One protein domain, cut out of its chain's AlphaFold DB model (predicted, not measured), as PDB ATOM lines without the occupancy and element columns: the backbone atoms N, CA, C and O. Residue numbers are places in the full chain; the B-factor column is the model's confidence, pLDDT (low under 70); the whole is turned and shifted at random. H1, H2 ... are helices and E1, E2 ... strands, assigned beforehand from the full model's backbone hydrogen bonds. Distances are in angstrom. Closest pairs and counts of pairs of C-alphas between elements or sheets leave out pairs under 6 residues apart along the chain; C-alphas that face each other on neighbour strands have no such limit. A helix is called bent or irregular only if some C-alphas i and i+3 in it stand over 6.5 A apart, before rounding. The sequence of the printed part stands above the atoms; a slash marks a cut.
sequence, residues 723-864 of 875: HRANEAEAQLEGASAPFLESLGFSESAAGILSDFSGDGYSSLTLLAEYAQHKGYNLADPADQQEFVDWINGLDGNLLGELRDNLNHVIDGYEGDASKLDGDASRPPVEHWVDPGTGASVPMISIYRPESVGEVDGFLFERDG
ATOM      1  N   HIS A 723      55.836 104.260 175.569       37.00
ATOM      2  CA  HIS A 723      56.842 104.502 174.521       37.00
ATOM      3  C   HIS A 723      56.907 103.421 173.419       37.00
ATOM      4  O   HIS A 723      57.543 103.665 172.392       37.00
ATOM      5  N   ARG A 724      56.250 102.261 173.589       41.69
ATOM      6  CA  ARG A 724      56.055 101.249 172.533       41.69
ATOM      7  C   ARG A 724      54.688 101.354 171.842       41.69
ATOM      8  O   ARG A 724      54.441 100.577 170.927       41.69
ATOM      9  N   ALA A 725      53.842 102.330 172.196       41.06
ATOM     10  CA  ALA A 725      52.550 102.555 171.532       41.06
ATOM     11  C   ALA A 725      52.695 102.757 170.009       41.06
ATOM     12  O   ALA A 725      51.898 102.233 169.244       41.06
ATOM     13  N   ASN A 726      53.800 103.358 169.548       41.25
ATOM     14  CA  ASN A 726      54.066 103.541 168.113       41.25
ATOM     15  C   ASN A 726      54.329 102.230 167.330       41.25
ATOM     16  O   ASN A 726      54.254 102.235 166.103       41.25
ATOM     17  N   GLU A 727      54.699 101.126 167.996       41.84
ATOM     18  CA  GLU A 727      54.832  99.794 167.370       41.84
ATOM     19  C   GLU A 727      53.636  98.878 167.698       41.84
ATOM     20  O   GLU A 727      53.363  97.948 166.939       41.84
ATOM     21  N   ALA A 728      52.900  99.166 168.781       46.31
ATOM     22  CA  ALA A 728      51.742  98.404 169.249       46.31
ATOM     23  C   ALA A 728      50.391  98.860 168.663       46.31
ATOM     24  O   ALA A 728      49.462  98.058 168.664       46.31
ATOM     25  N   GLU A 729      50.273 100.084 168.123       47.94
ATOM     26  CA  GLU A 729      49.031 100.616 167.517       47.94
ATOM     27  C   GLU A 729      48.394  99.618 166.541       47.94
ATOM     28  O   GLU A 729      47.235  99.253 166.693       47.94
ATOM     29  N   ALA A 730      49.178  99.059 165.612       48.78
ATOM     30  CA  ALA A 730      48.659  98.125 164.613       48.78
ATOM     31  C   ALA A 730      48.208  96.763 165.189       48.78
ATOM     32  O   ALA A 730      47.391  96.085 164.567       48.78
ATOM     33  N   GLN A 731      48.761  96.332 166.330       51.44
ATOM     34  CA  GLN A 731      48.355  95.089 167.004       51.44
ATOM     35  C   GLN A 731      47.108  95.320 167.870       51.44
ATOM     36  O   GLN A 731      46.145  94.565 167.754       51.44
ATOM     37  N   LEU A 732      47.069  96.427 168.619       63.53
ATOM     38  CA  LEU A 732      45.930  96.827 169.450       63.53
ATOM     39  C   LEU A 732      44.688  97.159 168.611       63.53
ATOM     40  O   LEU A 732      43.592  96.708 168.943       63.53
ATOM     41  N   GLU A 733      44.840  97.877 167.494       62.78
ATOM     42  CA  GLU A 733      43.749  98.157 166.547       62.78
ATOM     43  C   GLU A 733      43.137  96.862 165.989       62.78
ATOM     44  O   GLU A 733      41.916  96.761 165.838       62.78
ATOM     45  N   GLY A 734      43.975  95.848 165.731       73.25
ATOM     46  CA  GLY A 734      43.558  94.559 165.183       73.25
ATOM     47  C   GLY A 734      42.649  93.750 166.114       73.25
ATOM     48  O   GLY A 734      41.743  93.075 165.627       73.25
ATOM     49  N   ALA A 735      42.857  93.842 167.431       81.44
ATOM     50  CA  ALA A 735      42.034  93.164 168.435       81.44
ATOM     51  C   ALA A 735      40.850  94.017 168.933       81.44
ATOM     52  O   ALA A 735      39.822  93.473 169.337       81.44
ATOM     53  N   SER A 736      40.958  95.347 168.865       87.56
ATOM     54  CA  SER A 736      39.969  96.274 169.432       87.56
ATOM     55  C   SER A 736      38.643  96.320 168.682       87.56
ATOM     56  O   SER A 736      37.591  96.325 169.317       87.56
ATOM     57  N   ALA A 737      38.661  96.346 167.345       90.62
ATOM     58  CA  ALA A 737      37.420  96.360 166.568       90.62
ATOM     59  C   ALA A 737      36.595  95.068 166.766       90.62
ATOM     60  O   ALA A 737      35.424  95.191 167.124       90.62
ATOM     61  N   PRO A 738      37.176  93.851 166.666       90.44
ATOM     62  CA  PRO A 738      36.465  92.620 167.019       90.44
ATOM     63  C   PRO A 738      35.929  92.625 168.454       90.44
ATOM     64  O   PRO A 738      34.782  92.256 168.673       90.44
ATOM     65  N   PHE A 739      36.715  93.111 169.423       89.81
ATOM     66  CA  PHE A 739      36.272  93.200 170.816       89.81
ATOM     67  C   PHE A 739      35.058  94.130 170.979       89.81
ATOM     68  O   PHE A 739      34.110  93.797 171.682       89.81
ATOM     69  N   LEU A 740      35.038  95.283 170.298       92.69
ATOM     70  CA  LEU A 740      33.883  96.190 170.275       92.69
ATOM     71  C   LEU A 740      32.670  95.569 169.567       92.69
ATOM     72  O   LEU A 740      31.538  95.770 170.007       92.69
ATOM     73  N   GLU A 741      32.873  94.795 168.503       92.50
ATOM     74  CA  GLU A 741      31.787  94.054 167.852       92.50
ATOM     75  C   GLU A 741      31.135  93.048 168.811       92.50
ATOM     76  O   GLU A 741      29.904  92.988 168.883       92.50
ATOM     77  N   SER A 742      31.929  92.345 169.628       88.88
ATOM     78  CA  SER A 742      31.432  91.459 170.694       88.88
ATOM     79  C   SER A 742      30.608  92.198 171.756       88.88
ATOM     80  O   SER A 742      29.701  91.621 172.354       88.88
ATOM     81  N   LEU A 743      30.868  93.494 171.966       88.19
ATOM     82  CA  LEU A 743      30.090  94.366 172.858       88.19
ATOM     83  C   LEU A 743      28.807  94.927 172.210       88.19
ATOM     84  O   LEU A 743      28.052  95.650 172.864       88.19
ATOM     85  N   GLY A 744      28.537  94.600 170.941       90.25
ATOM     86  CA  GLY A 744      27.332  94.995 170.205       90.25
ATOM     87  C   GLY A 744      27.487  96.232 169.314       90.25
ATOM     88  O   GLY A 744      26.507  96.670 168.696       90.25
ATOM     89  N   PHE A 745      28.689  96.803 169.202       94.44
ATOM     90  CA  PHE A 745      28.945  97.869 168.234       94.44
ATOM     91  C   PHE A 745      28.911  97.313 166.804       94.44
ATOM     92  O   PHE A 745      29.316  96.187 166.529       94.44
ATOM     93  N   SER A 746      28.401  98.105 165.864       95.12
ATOM     94  CA  SER A 746      28.435  97.756 164.443       95.12
ATOM     95  C   SER A 746      29.871  97.792 163.915       95.12
ATOM     96  O   SER A 746      30.645  98.634 164.357       95.12
ATOM     97  N   GLU A 747      30.197  96.972 162.910       94.19
ATOM     98  CA  GLU A 747      31.521  96.939 162.246       94.19
ATOM     99  C   GLU A 747      32.043  98.352 161.903       94.19
ATOM    100  O   GLU A 747      33.206  98.684 162.123       94.19
ATOM    101  N   SER A 748      31.156  99.240 161.429       93.31
ATOM    102  CA  SER A 748      31.523 100.626 161.119       93.31
ATOM    103  C   SER A 748      31.846 101.461 162.357       93.31
ATOM    104  O   SER A 748      32.760 102.275 162.296       93.31
ATOM    105  N   ALA A 749      31.080 101.331 163.443       94.81
ATOM    106  CA  ALA A 749      31.329 102.085 164.670       94.81
ATOM    107  C   ALA A 749      32.551 101.535 165.415       94.81
ATOM    108  O   ALA A 749      33.401 102.313 165.841       94.81
ATOM    109  N   ALA A 750      32.670 100.208 165.495       93.75
ATOM    110  CA  ALA A 750      33.807  99.504 166.069       93.75
ATOM    111  C   ALA A 750      35.117  99.908 165.382       93.75
ATOM    112  O   ALA A 750      36.051 100.312 166.064       93.75
ATOM    113  N   GLY A 751      35.155  99.922 164.043       91.44
ATOM    114  CA  GLY A 751      36.341 100.344 163.289       91.44
ATOM    115  C   GLY A 751      36.698 101.833 163.413       91.44
ATOM    116  O   GLY A 751      37.837 102.204 163.154       91.44
ATOM    117  N   ILE A 752      35.753 102.703 163.793       93.25
ATOM    118  CA  ILE A 752      36.037 104.126 164.061       93.25
ATOM    119  C   ILE A 752      36.548 104.321 165.493       93.25
ATOM    120  O   ILE A 752      37.450 105.128 165.721       93.25
ATOM    121  N   LEU A 753      35.945 103.613 166.452       91.81
ATOM    122  CA  LEU A 753      36.219 103.728 167.885       91.81
ATOM    123  C   LEU A 753      37.418 102.891 168.349       91.81
ATOM    124  O   LEU A 753      37.900 103.106 169.458       91.81
ATOM    125  N   SER A 754      37.917 101.980 167.511       88.81
ATOM    126  CA  SER A 754      39.175 101.257 167.726       88.81
ATOM    127  C   SER A 754      40.424 102.114 167.490       88.81
ATOM    128  O   SER A 754      41.527 101.617 167.670       88.81
ATOM    129  N   ASP A 755      40.262 103.357 167.033       86.56
ATOM    130  CA  ASP A 755      41.347 104.312 166.794       86.56
ATOM    131  C   ASP A 755      41.547 105.193 168.035       86.56
ATOM    132  O   ASP A 755      40.672 105.982 168.431       86.56
ATOM    133  N   PHE A 756      42.694 105.005 168.678       82.44
ATOM    134  CA  PHE A 756      43.008 105.571 169.983       82.44
ATOM    135  C   PHE A 756      43.734 106.906 169.873       82.44
ATOM    136  O   PHE A 756      44.135 107.366 168.806       82.44
ATOM    137  N   SER A 757      43.834 107.598 171.000       79.38
ATOM    138  CA  SER A 757      44.601 108.831 171.067       79.38
ATOM    139  C   SER A 757      46.105 108.564 170.915       79.38
ATOM    140  O   SER A 757      46.558 107.426 171.039       79.38
ATOM    141  N   GLY A 758      46.900 109.613 170.677       68.19
ATOM    142  CA  GLY A 758      48.347 109.457 170.465       68.19
ATOM    143  C   GLY A 758      49.101 108.927 171.691       68.19
ATOM    144  O   GLY A 758      50.191 108.377 171.546       68.19
ATOM    145  N   ASP A 759      48.506 109.061 172.880       66.69
ATOM    146  CA  ASP A 759      49.012 108.492 174.132       66.69
ATOM    147  C   ASP A 759      48.344 107.140 174.487       66.69
ATOM    148  O   ASP A 759      48.618 106.566 175.542       66.69
ATOM    149  N   GLY A 760      47.512 106.589 173.590       70.06
ATOM    150  CA  GLY A 760      46.906 105.259 173.702       70.06
ATOM    151  C   GLY A 760      45.606 105.198 174.508       70.06
ATOM    152  O   GLY A 760      45.254 104.128 175.001       70.06
ATOM    153  N   TYR A 761      44.889 106.314 174.669       77.50
ATOM    154  CA  TYR A 761      43.622 106.361 175.402       77.50
ATOM    155  C   TYR A 761      42.411 106.200 174.479       77.50
ATOM    156  O   TYR A 761      42.386 106.686 173.347       77.50
ATOM    157  N   SER A 762      41.356 105.565 174.993       83.50
ATOM    158  CA  SER A 762      40.100 105.394 174.260       83.50
ATOM    159  C   SER A 762      39.115 106.534 174.513       83.50
ATOM    160  O   SER A 762      38.668 106.741 175.645       83.50
ATOM    161  N   SER A 763      38.680 107.220 173.448       89.31
ATOM    162  CA  SER A 763      37.558 108.181 173.497       89.31
ATOM    163  C   SER A 763      36.252 107.566 174.009       89.31
ATOM    164  O   SER A 763      35.382 108.287 174.502       89.31
ATOM    165  N   LEU A 764      36.121 106.238 173.954       89.06
ATOM    166  CA  LEU A 764      34.963 105.513 174.463       89.06
ATOM    167  C   LEU A 764      34.781 105.689 175.974       89.06
ATOM    168  O   LEU A 764      33.648 105.707 176.448       89.06
ATOM    169  N   THR A 765      35.868 105.896 176.721       86.81
ATOM    170  CA  THR A 765      35.813 106.195 178.162       86.81
ATOM    171  C   THR A 765      35.140 107.544 178.442       86.81
ATOM    172  O   THR A 765      34.274 107.626 179.310       86.81
ATOM    173  N   LEU A 766      35.436 108.578 177.644       89.25
ATOM    174  CA  LEU A 766      34.740 109.869 177.710       89.25
ATOM    175  C   LEU A 766      33.287 109.767 177.245       89.25
ATOM    176  O   LEU A 766      32.418 110.420 177.815       89.25
ATOM    177  N   LEU A 767      32.998 108.948 176.230       92.88
ATOM    178  CA  LEU A 767      31.620 108.696 175.795       92.88
ATOM    179  C   LEU A 767      30.809 107.971 176.880       92.88
ATOM    180  O   LEU A 767      29.631 108.280 177.066       92.88
ATOM    181  N   ALA A 768      31.439 107.055 177.620       89.81
ATOM    182  CA  ALA A 768      30.842 106.389 178.771       89.81
ATOM    183  C   ALA A 768      30.539 107.386 179.897       89.81
ATOM    184  O   ALA A 768      29.433 107.381 180.438       89.81
ATOM    185  N   GLU A 769      31.491 108.267 180.217       88.81
ATOM    186  CA  GLU A 769      31.318 109.309 181.234       88.81
ATOM    187  C   GLU A 769      30.229 110.313 180.829       88.81
ATOM    188  O   GLU A 769      29.348 110.660 181.617       88.81
ATOM    189  N   TYR A 770      30.207 110.708 179.555       93.12
ATOM    190  CA  TYR A 770      29.145 111.524 178.975       93.12
ATOM    191  C   TYR A 770      27.768 110.866 179.152       93.12
ATOM    192  O   TYR A 770      26.835 111.521 179.621       93.12
ATOM    193  N   ALA A 771      27.634 109.572 178.843       92.38
ATOM    194  CA  ALA A 771      26.392 108.824 179.042       92.38
ATOM    195  C   ALA A 771      25.987 108.752 180.528       92.38
ATOM    196  O   ALA A 771      24.814 108.931 180.865       92.38
ATOM    197  N   GLN A 772      26.944 108.564 181.439       90.00
ATOM    198  CA  GLN A 772      26.677 108.568 182.879       90.00
ATOM    199  C   GLN A 772      26.174 109.930 183.366       90.00
ATOM    200  O   GLN A 772      25.148 109.997 184.047       90.00
ATOM    201  N   HIS A 773      26.800 111.032 182.944       91.50
ATOM    202  CA  HIS A 773      26.303 112.381 183.234       91.50
ATOM    203  C   HIS A 773      24.927 112.660 182.624       91.50
ATOM    204  O   HIS A 773      24.120 113.393 183.200       91.50
ATOM    205  N   LYS A 774      24.630 112.046 181.476       91.12
ATOM    206  CA  LYS A 774      23.304 112.040 180.858       91.12
ATOM    207  C   LYS A 774      22.265 111.235 181.658       91.12
ATOM    208  O   LYS A 774      21.069 111.382 181.418       91.12
ATOM    209  N   GLY A 775      22.678 110.448 182.650       89.75
ATOM    210  CA  GLY A 775      21.794 109.659 183.511       89.75
ATOM    211  C   GLY A 775      21.551 108.238 183.006       89.75
ATOM    212  O   GLY A 775      20.504 107.658 183.308       89.75
ATOM    213  N   TYR A 776      22.477 107.698 182.215       90.69
ATOM    214  CA  TYR A 776      22.512 106.283 181.863       90.69
ATOM    215  C   TYR A 776      23.315 105.498 182.896       90.69
ATOM    216  O   TYR A 776      24.398 105.917 183.305       90.69
ATOM    217  N   ASN A 777      22.813 104.329 183.281       87.44
ATOM    218  CA  ASN A 777      23.602 103.335 183.993       87.44
ATOM    219  C   ASN A 777      24.060 102.257 183.007       87.44
ATOM    220  O   ASN A 777      23.295 101.359 182.688       87.44
ATOM    221  N   LEU A 778      25.313 102.308 182.550       84.56
ATOM    222  CA  LEU A 778      25.824 101.354 181.552       84.56
ATOM    223  C   LEU A 778      25.996  99.918 182.081       84.56
ATOM    224  O   LEU A 778      26.261  99.012 181.298       84.56
ATOM    225  N   ALA A 779      25.830  99.688 183.387       74.88
ATOM    226  CA  ALA A 779      25.704  98.339 183.934       74.88
ATOM    227  C   ALA A 779      24.286  97.757 183.754       74.88
ATOM    228  O   ALA A 779      24.104  96.549 183.881       74.88
ATOM    229  N   ASP A 780      23.279  98.593 183.469       82.50
ATOM    230  CA  ASP A 780      21.929  98.151 183.124       82.50
ATOM    231  C   ASP A 780      21.849  97.813 181.620       82.50
ATOM    232  O   ASP A 780      22.162  98.667 180.785       82.50
ATOM    233  N   PRO A 781      21.405  96.599 181.241       85.12
ATOM    234  CA  PRO A 781      21.357  96.188 179.838       85.12
ATOM    235  C   PRO A 781      20.496  97.067 178.926       85.12
ATOM    236  O   PRO A 781      20.776  97.154 177.733       85.12
ATOM    237  N   ALA A 782      19.439  97.706 179.438       89.00
ATOM    238  CA  ALA A 782      18.577  98.547 178.612       89.00
ATOM    239  C   ALA A 782      19.237  99.901 178.323       89.00
ATOM    240  O   ALA A 782      19.261 100.339 177.173       89.00
ATOM    241  N   ASP A 783      19.809 100.533 179.349       91.56
ATOM    242  CA  ASP A 783      20.543 101.792 179.205       91.56
ATOM    243  C   ASP A 783      21.813 101.604 178.347       91.56
ATOM    244  O   ASP A 783      22.126 102.461 177.519       91.56
ATOM    245  N   GLN A 784      22.509 100.469 178.484       91.56
ATOM    246  CA  GLN A 784      23.663 100.120 177.649       91.56
ATOM    247  C   GLN A 784      23.274  99.932 176.176       91.56
ATOM    248  O   GLN A 784      23.924 100.502 175.296       91.56
ATOM    249  N   GLN A 785      22.186  99.206 175.897       92.62
ATOM    250  CA  GLN A 785      21.716  99.009 174.525       92.62
ATOM    251  C   GLN A 785      21.300 100.335 173.878       92.62
ATOM    252  O   GLN A 785      21.624 100.569 172.718       92.62
ATOM    253  N   GLU A 786      20.630 101.232 174.612       93.81
ATOM    254  CA  GLU A 786      20.294 102.573 174.110       93.81
ATOM    255  C   GLU A 786      21.548 103.389 173.757       93.81
ATOM    256  O   GLU A 786      21.560 104.098 172.748       93.81
ATOM    257  N   PHE A 787      22.609 103.280 174.561       94.50
ATOM    258  CA  PHE A 787      23.893 103.925 174.289       94.50
ATOM    259  C   PHE A 787      24.565 103.363 173.024       94.50
ATOM    260  O   PHE A 787      24.984 104.134 172.157       94.50
ATOM    261  N   VAL A 788      24.617 102.038 172.874       93.88
ATOM    262  CA  VAL A 788      25.177 101.377 171.683       93.88
ATOM    263  C   VAL A 788      24.357 101.690 170.430       93.88
ATOM    264  O   VAL A 788      24.928 102.013 169.388       93.88
ATOM    265  N   ASP A 789      23.027 101.656 170.518       94.44
ATOM    266  CA  ASP A 789      22.125 102.002 169.416       94.44
ATOM    267  C   ASP A 789      22.307 103.459 168.977       94.44
ATOM    268  O   ASP A 789      22.267 103.754 167.780       94.44
ATOM    269  N   TRP A 790      22.540 104.372 169.927       95.56
ATOM    270  CA  TRP A 790      22.871 105.761 169.624       95.56
ATOM    271  C   TRP A 790      24.183 105.866 168.848       95.56
ATOM    272  O   TRP A 790      24.182 106.456 167.768       95.56
ATOM    273  N   ILE A 791      25.266 105.253 169.338       95.56
ATOM    274  CA  ILE A 791      26.565 105.252 168.649       95.56
ATOM    275  C   ILE A 791      26.442 104.655 167.241       95.56
ATOM    276  O   ILE A 791      26.888 105.264 166.270       95.56
ATOM    277  N   ASN A 792      25.784 103.502 167.111       95.50
ATOM    278  CA  ASN A 792      25.554 102.828 165.832       95.50
ATOM    279  C   ASN A 792      24.650 103.629 164.878       95.50
ATOM    280  O   ASN A 792      24.668 103.397 163.668       95.50
ATOM    281  N   GLY A 793      23.838 104.543 165.411       93.00
ATOM    282  CA  GLY A 793      22.954 105.420 164.650       93.00
ATOM    283  C   GLY A 793      23.613 106.704 164.135       93.00
ATOM    284  O   GLY A 793      23.009 107.380 163.298       93.00
ATOM    285  N   LEU A 794      24.815 107.054 164.610       93.06
ATOM    286  CA  LEU A 794      25.552 108.235 164.154       93.06
ATOM    287  C   LEU A 794      26.086 108.042 162.726       93.06
ATOM    288  O   LEU A 794      26.490 106.950 162.329       93.06
ATOM    289  N   ASP A 795      26.131 109.126 161.941       93.12
ATOM    290  CA  ASP A 795      26.854 109.110 160.663       93.12
ATOM    291  C   ASP A 795      28.340 108.820 160.915       93.12
ATOM    292  O   ASP A 795      28.949 109.418 161.801       93.12
ATOM    293  N   GLY A 796      28.943 107.936 160.117       91.44
ATOM    294  CA  GLY A 796      30.331 107.521 160.324       91.44
ATOM    295  C   GLY A 796      31.341 108.676 160.276       91.44
ATOM    296  O   GLY A 796      32.313 108.660 161.025       91.44
ATOM    297  N   ASN A 797      31.109 109.719 159.468       92.25
ATOM    298  CA  ASN A 797      32.003 110.883 159.469       92.25
ATOM    299  C   ASN A 797      31.823 111.713 160.742       92.25
ATOM    300  O   ASN A 797      32.803 112.192 161.301       92.25
ATOM    301  N   LEU A 798      30.581 111.859 161.215       93.19
ATOM    302  CA  LEU A 798      30.290 112.558 162.466       93.19
ATOM    303  C   LEU A 798      30.919 111.842 163.667       93.19
ATOM    304  O   LEU A 798      31.541 112.496 164.502       93.19
ATOM    305  N   LEU A 799      30.788 110.514 163.736       94.94
ATOM    306  CA  LEU A 799      31.404 109.703 164.784       94.94
ATOM    307  C   LEU A 799      32.935 109.793 164.729       94.94
ATOM    308  O   LEU A 799      33.558 109.980 165.769       94.94
ATOM    309  N   GLY A 800      33.533 109.740 163.534       94.25
ATOM    310  CA  GLY A 800      34.980 109.905 163.355       94.25
ATOM    311  C   GLY A 800      35.483 111.273 163.817       94.25
ATOM    312  O   GLY A 800      36.450 111.355 164.573       94.25
ATOM    313  N   GLU A 801      34.784 112.351 163.449       93.31
ATOM    314  CA  GLU A 801      35.129 113.697 163.919       93.31
ATOM    315  C   GLU A 801      34.967 113.836 165.439       93.31
ATOM    316  O   GLU A 801      35.792 114.491 166.080       93.31
ATOM    317  N   LEU A 802      33.921 113.252 166.032       94.19
ATOM    318  CA  LEU A 802      33.738 113.257 167.486       94.19
ATOM    319  C   LEU A 802      34.889 112.524 168.178       94.19
ATOM    320  O   LEU A 802      35.504 113.078 169.088       94.19
ATOM    321  N   ARG A 803      35.215 111.318 167.705       94.12
ATOM    322  CA  ARG A 803      36.309 110.476 168.198       94.12
ATOM    323  C   ARG A 803      37.654 111.197 168.141       94.12
ATOM    324  O   ARG A 803      38.328 111.256 169.163       94.12
ATOM    325  N   ASP A 804      37.998 111.854 167.030       92.75
ATOM    326  CA  ASP A 804      39.258 112.620 166.903       92.75
ATOM    327  C   ASP A 804      39.391 113.720 167.958       92.75
ATOM    328  O   ASP A 804      40.458 113.960 168.527       92.75
ATOM    329  N   ASN A 805      38.289 114.419 168.220       93.56
ATOM    330  CA  ASN A 805      38.299 115.527 169.161       93.56
ATOM    331  C   ASN A 805      38.271 115.052 170.613       93.56
ATOM    332  O   ASN A 805      38.939 115.662 171.445       93.56
ATOM    333  N   LEU A 806      37.567 113.959 170.913       93.50
ATOM    334  CA  LEU A 806      37.609 113.326 172.229       93.50
ATOM    335  C   LEU A 806      38.975 112.688 172.512       93.50
ATOM    336  O   LEU A 806      39.447 112.806 173.637       93.50
ATOM    337  N   ASN A 807      39.653 112.120 171.508       89.94
ATOM    338  CA  ASN A 807      41.033 111.635 171.631       89.94
ATOM    339  C   ASN A 807      41.974 112.767 172.094       89.94
ATOM    340  O   ASN A 807      42.749 112.595 173.029       89.94
ATOM    341  N   HIS A 808      41.837 113.973 171.534       89.50
ATOM    342  CA  HIS A 808      42.593 115.138 172.009       89.50
ATOM    343  C   HIS A 808      42.251 115.587 173.436       89.50
ATOM    344  O   HIS A 808      43.109 116.163 174.108       89.50
ATOM    345  N   VAL A 809      41.006 115.398 173.879       91.19
ATOM    346  CA  VAL A 809      40.575 115.757 175.238       91.19
ATOM    347  C   VAL A 809      41.132 114.755 176.245       91.19
ATOM    348  O   VAL A 809      41.729 115.171 177.236       91.19
ATOM    349  N   ILE A 810      41.014 113.451 175.973       83.62
ATOM    350  CA  ILE A 810      41.479 112.405 176.891       83.62
ATOM    351  C   ILE A 810      43.009 112.392 177.041       83.62
ATOM    352  O   ILE A 810      43.492 112.178 178.151       83.62
ATOM    353  N   ASP A 811      43.762 112.743 175.988       80.94
ATOM    354  CA  ASP A 811      45.209 113.014 176.074       80.94
ATOM    355  C   ASP A 811      45.497 114.141 177.074       80.94
ATOM    356  O   ASP A 811      46.325 114.012 177.975       80.94
ATOM    357  N   GLY A 812      44.761 115.253 176.969       80.56
ATOM    358  CA  GLY A 812      44.874 116.378 177.900       80.56
ATOM    359  C   GLY A 812      44.474 116.029 179.338       80.56
ATOM    360  O   GLY A 812      44.894 116.706 180.279       80.56
ATOM    361  N   TYR A 813      43.676 114.976 179.514       83.50
ATOM    362  CA  TYR A 813      43.257 114.452 180.809       83.50
ATOM    363  C   TYR A 813      44.171 113.353 181.349       83.50
ATOM    364  O   TYR A 813      43.957 112.931 182.487       83.50
ATOM    365  N   GLU A 814      45.206 112.951 180.607       74.00
ATOM    366  CA  GLU A 814      46.099 111.841 180.962       74.00
ATOM    367  C   GLU A 814      45.311 110.531 181.191       74.00
ATOM    368  O   GLU A 814      45.596 109.772 182.117       74.00
ATOM    369  N   GLY A 815      44.266 110.290 180.387       68.75
ATOM    370  CA  GLY A 815      43.423 109.088 180.481       68.75
ATOM    371  C   GLY A 815      42.307 109.142 181.526       68.75
ATOM    372  O   GLY A 815      41.490 108.227 181.599       68.75
ATOM    373  N   ASP A 816      42.235 110.204 182.329       75.31
ATOM    374  CA  ASP A 816      41.229 110.336 183.382       75.31
ATOM    375  C   ASP A 816      39.912 110.918 182.842       75.31
ATOM    376  O   ASP A 816      39.695 112.134 182.840       75.31
ATOM    377  N   ALA A 817      39.017 110.038 182.386       80.81
ATOM    378  CA  ALA A 817      37.712 110.424 181.847       80.81
ATOM    379  C   ALA A 817      36.819 111.165 182.861       80.81
ATOM    380  O   ALA A 817      35.989 111.972 182.444       80.81
ATOM    381  N   SER A 818      37.034 110.982 184.173       80.62
ATOM    382  CA  SER A 818      36.256 111.653 185.230       80.62
ATOM    383  C   SER A 818      36.464 113.173 185.282       80.62
ATOM    384  O   SER A 818      35.742 113.889 185.977       80.62
ATOM    385  N   LYS A 819      37.450 113.686 184.533       86.12
ATOM    386  CA  LYS A 819      37.691 115.122 184.356       86.12
ATOM    387  C   LYS A 819      36.718 115.792 183.382       86.12
ATOM    388  O   LYS A 819      36.740 117.020 183.304       86.12
ATOM    389  N   LEU A 820      35.891 115.032 182.657       89.75
ATOM    390  CA  LEU A 820      34.847 115.593 181.801       89.75
ATOM    391  C   LEU A 820      33.865 116.419 182.648       89.75
ATOM    392  O   LEU A 820      33.289 115.920 183.612       89.75
ATOM    393  N   ASP A 821      33.661 117.691 182.302       88.81
ATOM    394  CA  ASP A 821      32.778 118.560 183.085       88.81
ATOM    395  C   ASP A 821      31.303 118.176 182.869       88.81
ATOM    396  O   ASP A 821      30.792 118.147 181.746       88.81
ATOM    397  N   GLY A 822      30.594 117.922 183.969       86.75
ATOM    398  CA  GLY A 822      29.173 117.585 183.978       86.75
ATOM    399  C   GLY A 822      28.224 118.723 183.570       86.75
ATOM    400  O   GLY A 822      27.011 118.496 183.537       86.75
ATOM    401  N   ASP A 823      28.705 119.943 183.286       89.25
ATOM    402  CA  ASP A 823      27.856 121.041 182.798       89.25
ATOM    403  C   ASP A 823      27.185 120.682 181.462       89.25
ATOM    404  O   ASP A 823      27.801 120.698 180.400       89.25
ATOM    405  N   ALA A 824      25.880 120.404 181.510       85.25
ATOM    406  CA  ALA A 824      25.054 120.089 180.345       85.25
ATOM    407  C   ALA A 824      24.611 121.333 179.540       85.25
ATOM    408  O   ALA A 824      23.848 121.218 178.575       85.25
ATOM    409  N   SER A 825      25.045 122.538 179.926       86.25
ATOM    410  CA  SER A 825      24.690 123.784 179.244       86.25
ATOM    411  C   SER A 825      25.384 123.883 177.890       86.25
ATOM    412  O   SER A 825      26.590 124.096 177.802       86.25
ATOM    413  N   ARG A 826      24.612 123.792 176.803       84.50
ATOM    414  CA  ARG A 826      25.167 123.956 175.455       84.50
ATOM    415  C   ARG A 826      25.729 125.370 175.250       84.50
ATOM    416  O   ARG A 826      25.000 126.339 175.511       84.50
ATOM    417  N   PRO A 827      26.947 125.517 174.698       81.06
ATOM    418  CA  PRO A 827      27.460 126.816 174.290       81.06
ATOM    419  C   PRO A 827      26.527 127.504 173.280       81.06
ATOM    420  O   PRO A 827      25.868 126.839 172.471       81.06
ATOM    421  N   PRO A 828      26.427 128.843 173.303       78.25
ATOM    422  CA  PRO A 828      25.638 129.568 172.319       78.25
ATOM    423  C   PRO A 828      26.240 129.396 170.921       78.25
ATOM    424  O   PRO A 828      27.431 129.608 170.729       78.25
ATOM    425  N   VAL A 829      25.392 129.087 169.935       80.00
ATOM    426  CA  VAL A 829      25.818 128.982 168.532       80.00
ATOM    427  C   VAL A 829      26.335 130.333 168.048       80.00
ATOM    428  O   VAL A 829      25.608 131.335 168.047       80.00
ATOM    429  N   GLU A 830      27.591 130.363 167.610       80.62
ATOM    430  CA  GLU A 830      28.162 131.550 166.989       80.62
ATOM    431  C   GLU A 830      27.614 131.738 165.574       80.62
ATOM    432  O   GLU A 830      27.394 130.787 164.827       80.62
ATOM    433  N   HIS A 831      27.402 132.991 165.174       82.75
ATOM    434  CA  HIS A 831      26.901 133.323 163.847       82.75
ATOM    435  C   HIS A 831      27.873 134.239 163.115       82.75
ATOM    436  O   HIS A 831      28.228 135.316 163.600       82.75
ATOM    437  N   TRP A 832      28.230 133.854 161.894       81.56
ATOM    438  CA  TRP A 832      28.848 134.754 160.940       81.56
ATOM    439  C   TRP A 832      27.765 135.503 160.170       81.56
ATOM    440  O   TRP A 832      26.859 134.903 159.592       81.56
ATOM    441  N   VAL A 833      27.865 136.830 160.149       84.94
ATOM    442  CA  VAL A 833      26.979 137.674 159.347       84.94
ATOM    443  C   VAL A 833      27.708 138.050 158.068       84.94
ATOM    444  O   VAL A 833      28.712 138.762 158.118       84.94
ATOM    445  N   ASP A 834      27.185 137.606 156.926       79.19
ATOM    446  CA  ASP A 834      27.726 137.960 155.618       79.19
ATOM    447  C   ASP A 834      27.633 139.483 155.420       79.19
ATOM    448  O   ASP A 834      26.528 140.032 155.341       79.19
ATOM    449  N   PRO A 835      28.761 140.201 155.306       77.19
ATOM    450  CA  PRO A 835      28.749 141.653 155.174       77.19
ATOM    451  C   PRO A 835      28.159 142.140 153.839       77.19
ATOM    452  O   PRO A 835      27.790 143.309 153.729       77.19
ATOM    453  N   GLY A 836      28.070 141.279 152.820       81.62
ATOM    454  CA  GLY A 836      27.506 141.591 151.507       81.62
ATOM    455  C   GLY A 836      26.004 141.331 151.391       81.62
ATOM    456  O   GLY A 836      25.328 142.023 150.627       81.62
ATOM    457  N   THR A 837      25.469 140.363 152.140       86.38
ATOM    458  CA  THR A 837      24.055 139.949 152.044       86.38
ATOM    459  C   THR A 837      23.251 140.175 153.327       86.38
ATOM    460  O   THR A 837      22.022 140.196 153.278       86.38
ATOM    461  N   GLY A 838      23.918 140.379 154.467       83.06
ATOM    462  CA  GLY A 838      23.306 140.450 155.795       83.06
ATOM    463  C   GLY A 838      22.777 139.106 156.303       83.06
ATOM    464  O   GLY A 838      22.103 139.075 157.333       83.06
ATOM    465  N   ALA A 839      23.037 138.009 155.585       82.81
ATOM    466  CA  ALA A 839      22.614 136.676 155.985       82.81
ATOM    467  C   ALA A 839      23.407 136.216 157.214       82.81
ATOM    468  O   ALA A 839      24.632 136.309 157.236       82.81
ATOM    469  N   SER A 840      22.694 135.719 158.226       81.88
ATOM    470  CA  SER A 840      23.293 135.068 159.391       81.88
ATOM    471  C   SER A 840      23.468 133.585 159.091       81.88
ATOM    472  O   SER A 840      22.484 132.903 158.794       81.88
ATOM    473  N   VAL A 841      24.704 133.099 159.155       79.81
ATOM    474  CA  VAL A 841      25.052 131.689 158.977       79.81
ATOM    475  C   VAL A 841      25.666 131.198 160.286       79.81
ATOM    476  O   VAL A 841      26.604 131.831 160.774       79.81
ATOM    477  N   PRO A 842      25.127 130.139 160.904       77.06
ATOM    478  CA  PRO A 842      25.737 129.575 162.101       77.06
ATOM    479  C   PRO A 842      27.125 128.994 161.777       77.06
ATOM    480  O   PRO A 842      27.351 128.496 160.672       77.06
ATOM    481  N   MET A 843      28.062 129.105 162.716       74.88
ATOM    482  CA  MET A 843      29.436 128.615 162.602       74.88
ATOM    483  C   MET A 843      29.650 127.373 163.464       74.88
ATOM    484  O   MET A 843      29.034 127.243 164.515       74.88
ATOM    485  N   ILE A 844      30.564 126.507 163.018       70.75
ATOM    486  CA  ILE A 844      31.117 125.426 163.839       70.75
ATOM    487  C   ILE A 844      32.168 126.053 164.757       70.75
ATOM    488  O   ILE A 844      33.195 126.555 164.279       70.75
ATOM    489  N   SER A 845      31.879 126.077 166.053       73.94
ATOM    490  CA  SER A 845      32.649 126.788 167.075       73.94
ATOM    491  C   SER A 845      33.310 125.845 168.080       73.94
ATOM    492  O   SER A 845      34.360 126.180 168.630       73.94
ATOM    493  N   ILE A 846      32.759 124.639 168.253       73.56
ATOM    494  CA  ILE A 846      33.242 123.658 169.226       73.56
ATOM    495  C   ILE A 846      34.112 122.628 168.512       73.56
ATOM    496  O   ILE A 846      33.648 121.862 167.663       73.56
ATOM    497  N   TYR A 847      35.394 122.612 168.866       70.50
ATOM    498  CA  TYR A 847      36.347 121.640 168.338       70.50
ATOM    499  C   TYR A 847      36.703 120.613 169.403       70.50
ATOM    500  O   TYR A 847      36.556 119.442 169.129       70.50
ATOM    501  N   ARG A 848      37.041 121.016 170.631       84.38
ATOM    502  CA  ARG A 848      37.399 120.096 171.722       84.38
ATOM    503  C   ARG A 848      36.355 120.185 172.833       84.38
ATOM    504  O   ARG A 848      36.415 121.153 173.583       84.38
ATOM    505  N   PRO A 849      35.364 119.283 172.874       88.75
ATOM    506  CA  PRO A 849      34.319 119.354 173.882       88.75
ATOM    507  C   PRO A 849      34.831 118.805 175.221       88.75
ATOM    508  O   PRO A 849      35.066 117.607 175.348       88.75
ATOM    509  N   GLU A 850      35.007 119.683 176.205       91.06
ATOM    510  CA  GLU A 850      35.507 119.379 177.556       91.06
ATOM    511  C   GLU A 850      34.364 119.248 178.585       91.06
ATOM    512  O   GLU A 850      34.598 118.898 179.742       91.06
ATOM    513  N   SER A 851      33.117 119.494 178.169       92.75
ATOM    514  CA  SER A 851      31.915 119.312 178.989       92.75
ATOM    515  C   SER A 851      30.788 118.580 178.263       92.75
ATOM    516  O   SER A 851      30.720 118.543 177.031       92.75
ATOM    517  N   VAL A 852      29.831 118.054 179.026       92.12
ATOM    518  CA  VAL A 852      28.611 117.407 178.512       92.12
ATOM    519  C   VAL A 852      27.843 118.322 177.546       92.12
ATOM    520  O   VAL A 852      27.375 117.884 176.494       92.12
ATOM    521  N   GLY A 853      27.720 119.606 177.879       89.88
ATOM    522  CA  GLY A 853      27.059 120.618 177.061       89.88
ATOM    523  C   GLY A 853      27.833 120.950 175.788       89.88
ATOM    524  O   GLY A 853      27.228 121.233 174.749       89.88
ATOM    525  N   GLU A 854      29.162 120.879 175.830       92.81
ATOM    526  CA  GLU A 854      30.014 121.042 174.654       92.81
ATOM    527  C   GLU A 854      29.960 119.824 173.728       92.81
ATOM    528  O   GLU A 854      29.915 120.015 172.514       92.81
ATOM    529  N   VAL A 855      29.859 118.596 174.254       92.75
ATOM    530  CA  VAL A 855      29.607 117.387 173.442       92.75
ATOM    531  C   VAL A 855      28.253 117.502 172.729       92.75
ATOM    532  O   VAL A 855      28.165 117.310 171.514       92.75
ATOM    533  N   ASP A 856      27.202 117.925 173.440       91.94
ATOM    534  CA  ASP A 856      25.889 118.214 172.843       91.94
ATOM    535  C   ASP A 856      25.966 119.298 171.758       91.94
ATOM    536  O   ASP A 856      25.267 119.229 170.742       91.94
ATOM    537  N   GLY A 857      26.772 120.337 171.989       89.56
ATOM    538  CA  GLY A 857      26.992 121.424 171.039       89.56
ATOM    539  C   GLY A 857      27.730 120.960 169.791       89.56
ATOM    540  O   GLY A 857      27.299 121.273 168.683       89.56
ATOM    541  N   PHE A 858      28.777 120.156 169.965       91.94
ATOM    542  CA  PHE A 858      29.549 119.545 168.890       91.94
ATOM    543  C   PHE A 858      28.653 118.716 167.965       91.94
ATOM    544  O   PHE A 858      28.653 118.926 166.749       91.94
ATOM    545  N   LEU A 859      27.855 117.814 168.548       90.81
ATOM    546  CA  LEU A 859      26.920 116.952 167.823       90.81
ATOM    547  C   LEU A 859      25.862 117.779 167.089       90.81
ATOM    548  O   LEU A 859      25.591 117.543 165.916       90.81
ATOM    549  N   PHE A 860      25.311 118.798 167.749       88.81
ATOM    550  CA  PHE A 860      24.314 119.685 167.157       88.81
ATOM    551  C   PHE A 860      24.850 120.477 165.959       88.81
ATOM    552  O   PHE A 860      24.184 120.554 164.929       88.81
ATOM    553  N   GLU A 861      26.032 121.090 166.079       86.75
ATOM    554  CA  GLU A 861      26.625 121.916 165.017       86.75
ATOM    555  C   GLU A 861      26.959 121.087 163.767       86.75
ATOM    556  O   GLU A 861      26.735 121.549 162.644       86.75
ATOM    557  N   ARG A 862      27.460 119.860 163.951       85.69
ATOM    558  CA  ARG A 862      27.893 118.983 162.852       85.69
ATOM    559  C   ARG A 862      26.767 118.151 162.242       85.69
ATOM    560  O   ARG A 862      26.815 117.876 161.048       85.69
ATOM    561  N   ASP A 863      25.699 117.875 162.988       83.12
ATOM    562  CA  ASP A 863      24.469 117.248 162.476       83.12
ATOM    563  C   ASP A 863      23.488 118.269 161.860       83.12
ATOM    564  O   ASP A 863      22.262 118.217 162.023       83.12
ATOM    565  N   GLY A 864      24.030 119.291 161.192       79.75
ATOM    566  CA  GLY A 864      23.240 120.294 160.478       79.75
ATOM    567  C   GLY A 864      22.279 121.098 161.362       79.75
ATOM    568  O   GLY A 864      21.230 121.526 160.874       79.75
TER     569      GLY A 864
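This is residues 723 to 864 of the 875 residues of an uncharacterized protein of Luteimonas sp. JM171 (UniProt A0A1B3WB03). A cluster of short helices packs round one longer helix, H5, with H2 and H6 touching it along residues 796 to 803 and 798 to 802, H3 touching it along residues 803 to 810, and H4 joined to the cluster through H2. Two parts make the length: H1 at one end, and at the other a thin arm of chain that ends in the small strand hairpin of E1 and E2. The printed part has 142 residues, with six named helices and two named strands in the order H1, H2, H3, H4, H5, E1, E2, H6; the class is mostly helix, and the sheet is E1 - E2, antiparallel. The whole is compact, with a radius of gyration of the C-alphas of 16.6 A, and spans 53 by 37 by 28 A.

H1, residues 723 to 742, has a kink of 61 degrees near residue 730, and is irregular: C-alphas 723 and 726 are 7.0 A apart. With residues 736 to 741 alone it touches H2, residues 747 to 753, closest at the C-alphas of Ala 737 and Ala 750, 4.8 A; the two are a helical hairpin, opposite ways at a tilt of 37 degrees, only just steep. H3 is residues 763 to 773, H4 residues 781 to 793 and H5 residues 796 to 812. H4 only just touches H2, with 3 pairs of C-alphas within 8 A, the closest Asn 792 and Ala 749 at 5.9 A. H5 touches H2 at a shallow tilt of 27 degrees, the same way, with residues 796 to 803 alone; the closest C-alphas are those of Gly 800 and Ile 752, 5.9 A. H5 touches H3 with residues 803 to 810 alone, about perpendicular at 89 degrees, closest at Asn 807 and Ser 763, whose C-alphas are 5.2 A apart. E1, residues 831 to 833, and E2, residues 840 to 842, form an antiparallel hairpin, with N 832 and O 841 at 2.8 A, within hydrogen-bond range. H6, residues 852 to 862, touches H5 residues 798 to 802 alone, closest at the C-alphas of Arg 862 and Leu 798, 6.9 A; they run opposite ways at 36 degrees, only just steep. Every O i to N i+4 pair is within hydrogen-bond range in H2, H3, H4, H5 and H6; in H1, 10 of 16 are.

H1 begins at C-alpha 723 (56.842, 104.502, 174.521) and measures 28.8 A. H5, 24.5 A long, begins at C-alpha 796 (30.331, 107.521, 160.324). H6 ends at C-alpha 862 (27.893, 118.983, 162.852).

The C-alphas of Arg 724 and Thr 837, the two farthest apart, are 54.2 A apart. The printed part has no cut. The link from H5 to E1, residues 813 to 830, is long. Residues 723 to 733, 758 to 759 and 815 have pLDDT under 70.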